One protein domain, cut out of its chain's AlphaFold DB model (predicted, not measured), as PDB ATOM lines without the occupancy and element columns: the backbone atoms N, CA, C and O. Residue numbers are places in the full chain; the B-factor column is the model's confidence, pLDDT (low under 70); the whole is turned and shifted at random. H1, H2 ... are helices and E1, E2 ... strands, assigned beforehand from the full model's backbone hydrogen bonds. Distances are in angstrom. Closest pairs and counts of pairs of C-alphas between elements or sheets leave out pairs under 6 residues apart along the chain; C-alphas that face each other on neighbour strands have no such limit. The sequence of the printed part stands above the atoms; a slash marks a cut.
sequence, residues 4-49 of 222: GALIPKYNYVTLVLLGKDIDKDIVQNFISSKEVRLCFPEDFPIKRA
ATOM      1  N   GLY A   4     -47.314 -40.842  27.987       88.75
ATOM      2  CA  GLY A   4     -47.269 -39.383  27.972       88.75
ATOM      3  C   GLY A   4     -48.684 -38.809  28.019       88.75
ATOM      4  O   GLY A   4     -49.574 -39.350  27.368       88.75
ATOM      5  N   ALA A   5     -48.894 -37.742  28.788       89.06
ATOM      6  CA  ALA A   5     -50.167 -37.027  28.853       89.06
ATOM      7  C   ALA A   5     -49.968 -35.518  28.804       89.06
ATOM      8  O   ALA A   5     -49.076 -34.990  29.465       89.06
ATOM      9  N   LEU A   6     -50.873 -34.851  28.091       90.62
ATOM     10  CA  LEU A   6     -51.129 -33.423  28.205       90.62
ATOM     11  C   LEU A   6     -52.432 -33.254  28.981       90.62
ATOM     12  O   LEU A   6     -53.472 -33.764  28.570       90.62
ATOM     13  N   ILE A   7     -52.361 -32.589  30.129       90.06
ATOM     14  CA  ILE A   7     -53.506 -32.400  31.018       90.06
ATOM     15  C   ILE A   7     -53.825 -30.906  31.060       90.06
ATOM     16  O   ILE A   7     -53.053 -30.158  31.668       90.06
ATOM     17  N   PRO A   8     -54.926 -30.455  30.438       89.62
ATOM     18  CA  PRO A   8     -55.333 -29.061  30.513       89.62
ATOM     19  C   PRO A   8     -55.768 -28.699  31.940       89.62
ATOM     20  O   PRO A   8     -56.433 -29.472  32.637       89.62
ATOM     21  N   LYS A   9     -55.359 -27.511  32.382       88.88
ATOM     22  CA  LYS A   9     -55.591 -26.914  33.700       88.88
ATOM     23  C   LYS A   9     -55.884 -25.429  33.514       88.88
ATOM     24  O   LYS A   9     -55.019 -24.586  33.740       88.88
ATOM     25  N   TYR A  10     -57.109 -25.122  33.094       88.12
ATOM     26  CA  TYR A  10     -57.491 -23.768  32.687       88.12
ATOM     27  C   TYR A  10     -56.499 -23.234  31.641       88.12
ATOM     28  O   TYR A  10     -56.337 -23.850  30.591       88.12
ATOM     29  N   ASN A  11     -55.777 -22.161  31.964       85.69
ATOM     30  CA  ASN A  11     -54.804 -21.512  31.085       85.69
ATOM     31  C   ASN A  11     -53.423 -22.197  31.073       85.69
ATOM     32  O   ASN A  11     -52.480 -21.673  30.484       85.69
ATOM     33  N   TYR A  12     -53.282 -23.350  31.730       86.62
ATOM     34  CA  TYR A  12     -52.047 -24.127  31.789       86.62
ATOM     35  C   TYR A  12     -52.245 -25.528  31.212       86.62
ATOM     36  O   TYR A  12     -53.345 -26.076  31.213       86.62
ATOM     37  N   VAL A  13     -51.151 -26.151  30.781       89.00
ATOM     38  CA  VAL A  13     -51.104 -27.571  30.418       89.00
ATOM     39  C   VAL A  13     -49.982 -28.228  31.204       89.00
ATOM     40  O   VAL A  13     -48.849 -27.754  31.208       89.00
ATOM     41  N   THR A  14     -50.283 -29.342  31.864       90.50
ATOM     42  CA  THR A  14     -49.265 -30.187  32.491       90.50
ATOM     43  C   THR A  14     -48.866 -31.299  31.529       90.50
ATOM     44  O   THR A  14     -49.703 -32.126  31.162       90.50
ATOM     45  N   LEU A  15     -47.585 -31.345  31.159       90.62
ATOM     46  CA  LEU A  15     -46.985 -32.488  30.477       90.62
ATOM     47  C   LEU A  15     -46.486 -33.492  31.518       90.62
ATOM     48  O   LEU A  15     -45.646 -33.167  32.352       90.62
ATOM     49  N   VAL A  16     -46.976 -34.727  31.446       91.00
ATOM     50  CA  VAL A  16     -46.495 -35.835  32.277       91.00
ATOM     51  C   VAL A  16     -45.921 -36.907  31.374       91.00
ATOM     52  O   VAL A  16     -46.660 -37.516  30.604       91.00
ATOM     53  N   LEU A  17     -44.624 -37.176  31.508       92.75
ATOM     54  CA  LEU A  17     -43.973 -38.321  30.885       92.75
ATOM     55  C   LEU A  17     -43.630 -39.361  31.943       92.75
ATOM     56  O   LEU A  17     -43.086 -39.054  32.998       92.75
ATOM     57  N   LEU A  18     -43.949 -40.609  31.636       91.44
ATOM     58  CA  LEU A  18     -43.622 -41.765  32.447       91.44
ATOM     59  C   LEU A  18     -42.804 -42.730  31.603       91.44
ATOM     60  O   LEU A  18     -43.191 -43.087  30.488       91.44
ATOM     61  N   GLY A  19     -41.701 -43.215  32.151       91.31
ATOM     62  CA  GLY A  19     -40.901 -44.263  31.546       91.31
ATOM     63  C   GLY A  19     -39.644 -44.525  32.352       91.31
ATOM     64  O   GLY A  19     -39.410 -43.897  33.379       91.31
ATOM     65  N   LYS A  20     -38.846 -45.471  31.868       90.00
ATOM     66  CA  LYS A  20     -37.497 -45.687  32.378       90.00
ATOM     67  C   LYS A  20     -36.569 -44.622  31.787       90.00
ATOM     68  O   LYS A  20     -36.714 -44.331  30.599       90.00
ATOM     69  N   ASP A  21     -35.672 -44.086  32.612       90.75
ATOM     70  CA  ASP A  21     -34.580 -43.193  32.206       90.75
ATOM     71  C   ASP A  21     -35.065 -41.995  31.361       90.75
ATOM     72  O   ASP A  21     -34.533 -41.707  30.298       90.75
ATOM     73  N   ILE A  22     -36.146 -41.330  31.799       91.94
ATOM     74  CA  ILE A  22     -36.643 -40.114  31.138       91.94
ATOM     75  C   ILE A  22     -35.691 -38.960  31.450       91.94
ATOM     76  O   ILE A  22     -35.594 -38.533  32.599       91.94
ATOM     77  N   ASP A  23     -35.040 -38.444  30.415       90.69
ATOM     78  CA  ASP A  23     -34.131 -37.304  30.479       90.69
ATOM     79  C   ASP A  23     -34.681 -36.083  29.718       90.69
ATOM     80  O   ASP A  23     -35.789 -36.089  29.166       90.69
ATOM     81  N   LYS A  24     -33.895 -35.002  29.720       89.25
ATOM     82  CA  LYS A  24     -34.242 -33.734  29.066       89.25
ATOM     83  C   LYS A  24     -34.346 -33.873  27.546       89.25
ATOM     84  O   LYS A  24     -35.200 -33.222  26.946       89.25
ATOM     85  N   ASP A  25     -33.534 -34.731  26.936       90.88
ATOM     86  CA  ASP A  25     -33.510 -34.919  25.486       90.88
ATOM     87  C   ASP A  25     -34.766 -35.654  25.015       90.88
ATOM     88  O   ASP A  25     -35.405 -35.251  24.042       90.88
ATOM     89  N   ILE A  26     -35.204 -36.676  25.754       92.44
ATOM     90  CA  ILE A  26     -36.474 -37.370  25.519       92.44
ATOM     91  C   ILE A  26     -37.648 -36.395  25.641       92.44
ATOM     92  O   ILE A  26     -38.547 -36.421  24.797       92.44
ATOM     93  N   VAL A  27     -37.653 -35.534  26.665       90.56
ATOM     94  CA  VAL A  27     -38.690 -34.503  26.838       90.56
ATOM     95  C   VAL A  27     -38.692 -33.535  25.653       90.56
ATOM     96  O   VAL A  27     -39.754 -33.272  25.083       90.56
ATOM     97  N   GLN A  28     -37.519 -33.045  25.244       88.94
ATOM     98  CA  GLN A  28     -37.386 -32.099  24.138       88.94
ATOM     99  C   GLN A  28     -37.827 -32.713  22.803       88.94
ATOM    100  O   GLN A  28     -38.552 -32.075  22.036       88.94
ATOM    101  N   ASN A  29     -37.449 -33.963  22.541       91.31
ATOM    102  CA  ASN A  29     -37.871 -34.702  21.354       91.31
ATOM    103  C   ASN A  29     -39.384 -34.941  21.350       91.31
ATOM    104  O   ASN A  29     -40.034 -34.769  20.319       91.31
ATOM    105  N   PHE A  30     -39.969 -35.277  22.504       91.50
ATOM    106  CA  PHE A  30     -41.411 -35.474  22.627       91.50
ATOM    107  C   PHE A  30     -42.188 -34.185  22.336       91.50
ATOM    108  O   PHE A  30     -43.072 -34.187  21.481       91.50
ATOM    109  N   ILE A  31     -41.837 -33.072  22.990       89.06
ATOM    110  CA  ILE A  31     -42.560 -31.799  22.831       89.06
ATOM    111  C   ILE A  31     -42.358 -31.158  21.453       89.06
ATOM    112  O   ILE A  31     -43.206 -30.400  20.991       89.06
ATOM    113  N   SER A  32     -41.247 -31.475  20.781       88.44
ATOM    114  CA  SER A  32     -40.959 -30.983  19.429       88.44
ATOM    115  C   SER A  32     -41.585 -31.840  18.327       88.44
ATOM    116  O   SER A  32     -41.565 -31.422  17.169       88.44
ATOM    117  N   SER A  33     -42.133 -33.015  18.659       91.62
ATOM    118  CA  SER A  33     -42.795 -33.884  17.680       91.62
ATOM    119  C   SER A  33     -43.998 -33.190  17.040       91.62
ATOM    120  O   SER A  33     -44.694 -32.398  17.682       91.62
ATOM    121  N   LYS A  34     -44.254 -33.494  15.764       91.50
ATOM    122  CA  LYS A  34     -45.355 -32.890  15.003       91.50
ATOM    123  C   LYS A  34     -46.691 -33.134  15.701       91.50
ATOM    124  O   LYS A  34     -47.489 -32.215  15.840       91.50
ATOM    125  N   GLU A  35     -46.906 -34.354  16.172       90.69
ATOM    126  CA  GLU A  35     -48.135 -34.795  16.822       90.69
ATOM    127  C   GLU A  35     -48.410 -34.013  18.107       90.69
ATOM    128  O   GLU A  35     -49.542 -33.604  18.336       90.69
ATOM    129  N   VAL A  36     -47.381 -33.766  18.925       89.81
ATOM    130  CA  VAL A  36     -47.529 -33.007  20.176       89.81
ATOM    131  C   VAL A  36     -47.685 -31.517  19.899       89.81
ATOM    132  O   VAL A  36     -48.512 -30.876  20.540       89.81
ATOM    133  N   ARG A  37     -46.954 -30.960  18.924       88.81
ATOM    134  CA  ARG A  37     -47.091 -29.546  18.537       88.81
ATOM    135  C   ARG A  37     -48.490 -29.207  18.032       88.81
ATOM    136  O   ARG A  37     -48.975 -28.129  18.342       88.81
ATOM    137  N   LEU A  38     -49.147 -30.131  17.329       91.75
ATOM    138  CA  LEU A  38     -50.532 -29.967  16.869       91.75
ATOM    139  C   LEU A  38     -51.560 -29.913  18.015       91.75
ATOM    140  O   LEU A  38     -52.703 -29.531  17.781       91.75
ATOM    141  N   CYS A  39     -51.185 -30.282  19.245       90.56
ATOM    142  CA  CYS A  39     -52.046 -30.130  20.421       90.56
ATOM    143  C   CYS A  39     -51.997 -28.721  21.041       90.56
ATOM    144  O   CYS A  39     -52.731 -28.464  21.994       90.56
ATOM    145  N   PHE A  40     -51.129 -27.834  20.548       88.50
ATOM    146  CA  PHE A  40     -50.971 -26.466  21.040       88.50
ATOM    147  C   PHE A  40     -51.331 -25.445  19.949       88.50
ATOM    148  O   PHE A  40     -51.253 -25.772  18.763       88.50
ATOM    149  N   PRO A  41     -51.688 -24.201  20.326       88.00
ATOM    150  CA  PRO A  41     -51.759 -23.083  19.385       88.00
ATOM    151  C   PRO A  41     -50.452 -22.911  18.596       88.00
ATOM    152  O   PRO A  41     -49.368 -23.181  19.124       88.00
ATOM    153  N   GLU A  42     -50.538 -22.444  17.348       84.75
ATOM    154  CA  GLU A  42     -49.372 -22.311  16.455       84.75
ATOM    155  C   GLU A  42     -48.268 -21.411  17.033       84.75
ATOM    156  O   GLU A  42     -47.078 -21.677  16.848       84.75
ATOM    157  N   ASP A  43     -48.661 -20.382  17.784       84.50
ATOM    158  CA  ASP A  43     -47.801 -19.383  18.417       84.50
ATOM    159  C   ASP A  43     -47.385 -19.747  19.856       84.50
ATOM    160  O   ASP A  43     -46.729 -18.954  20.537       84.50
ATOM    161  N   PHE A  44     -47.722 -20.951  20.336       84.31
ATOM    162  CA  PHE A  44     -47.460 -21.343  21.718       84.31
ATOM    163  C   PHE A  44     -45.948 -21.316  22.037       84.31
ATOM    164  O   PHE A  44     -45.156 -22.041  21.417       84.31
ATOM    165  N   PRO A  45     -45.498 -20.528  23.037       80.94
ATOM    166  CA  PRO A  45     -44.079 -20.294  23.283       80.94
ATOM    167  C   PRO A  45     -43.438 -21.434  24.095       80.94
ATOM    168  O   PRO A  45     -42.974 -21.225  25.216       80.94
ATOM    169  N   ILE A  46     -43.356 -22.640  23.513       75.44
ATOM    170  CA  ILE A  46     -42.897 -23.889  24.165       75.44
ATOM    171  C   ILE A  46     -41.624 -23.691  25.008       75.44
ATOM    172  O   ILE A  46     -41.577 -24.110  26.160       75.44
ATOM    173  N   LYS A  47     -40.599 -23.015  24.465       70.06
ATOM    174  CA  LYS A  47     -39.310 -22.810  25.157       70.06
ATOM    175  C   LYS A  47     -39.418 -21.959  26.427       70.06
ATOM    176  O   LYS A  47     -38.623 -22.140  27.341       70.06
ATOM    177  N   ARG A  48     -40.376 -21.027  26.484       72.38
ATOM    178  CA  ARG A  48     -40.636 -20.171  27.657       72.38
ATOM    179  C   ARG A  48     -41.696 -20.774  28.589       72.38
ATOM    180  O   ARG A  48     -41.775 -20.384  29.747       72.38
ATOM    181  N   ALA A  49     -42.483 -21.731  28.097       71.31
ATOM    182  CA  ALA A  49     -43.639 -22.311  28.776       71.31
ATOM    183  C   ALA A  49     -43.319 -23.495  29.715       71.31
ATOM    184  O   ALA A  49     -44.238 -24.098  30.263       71.31
TER     185      ALA A  49
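What this domain is: This is residues 4 to 49 of the 222 residues of an uncharacterized protein of Eudoraea sp (UniProt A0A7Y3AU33). A two-stranded antiparallel hairpin, E1 and E2, makes one arm of a U, and the chain turns at one end and folds back as H1 and then the short H2, which make the other arm with few contacts across the gap. Residues 20 to 25, of which 24 and 25 belong to H1, stick out at the turn, and an unnamed tail, residues 38 to 49, follows H2. The printed part has 46 residues with two named strands and two named helices, in the order E1, E2, H1, H2 along the chain; the class is mixed, helices and strands, and the sheet's order is E1 - E2. The whole is only just compact, close to loose, with a radius of gyration of the C-alphas of 10.9 A, and only just elongated, with spans of 30 by 20 by 19 A.

How they stand to each other: E1, residues 4 to 9, and E2, residues 12 to 18, are antiparallel neighbours at 159 degrees between their directions and form a hairpin. N 7 and O 14 are within hydrogen-bond range at 2.9 A, as are N 9 and O 12 at 2.7 A. The C-alphas of Gly 4 and Leu 17, 4.5 A apart, face each other. Between E2 and H1, residues 24 to 32, the closest C-alphas are those of Leu 17 and Val 27, 7.7 A apart, the one pair within 8 A. E1 and H1 are apart. H2, residues 34 to 37, is close to H1 but not clearly touching it, with 2 pairs of C-alphas within 8 A; the closest are those of Ile 31 and Arg 37, 6.6 A apart. H2 is apart from E1 and from E2. In H1 every O i to N i+4 pair is within hydrogen-bond range; H2, with 4 residues, is too short for such a pair, and its one O i to N i+3 pair is within range.

Where its parts are: E2 is the longest strand, 19.6 A from C-alpha 12 to C-alpha 18. E1 begins with C-alpha 4 at (-47.269, -39.383, 27.972) and is 16.0 A long from first to last C-alpha. H1 begins with C-alpha 24 at (-34.242, -33.734, 29.066) and is 12.1 A long. H2 is 5.2 A long and ends with C-alpha 37 at (-47.091, -29.546, 18.537).

The domain as a whole: The two C-alphas farthest apart are those of Lys 20 and Asp 43, at 31.5 A. The printed part has no cut. The links E1 to E2, E2 to H1 and H1 to H2 are tight, and no link is long. The mean pLDDT of the printed part is 87.9, and no printed residue is under 70.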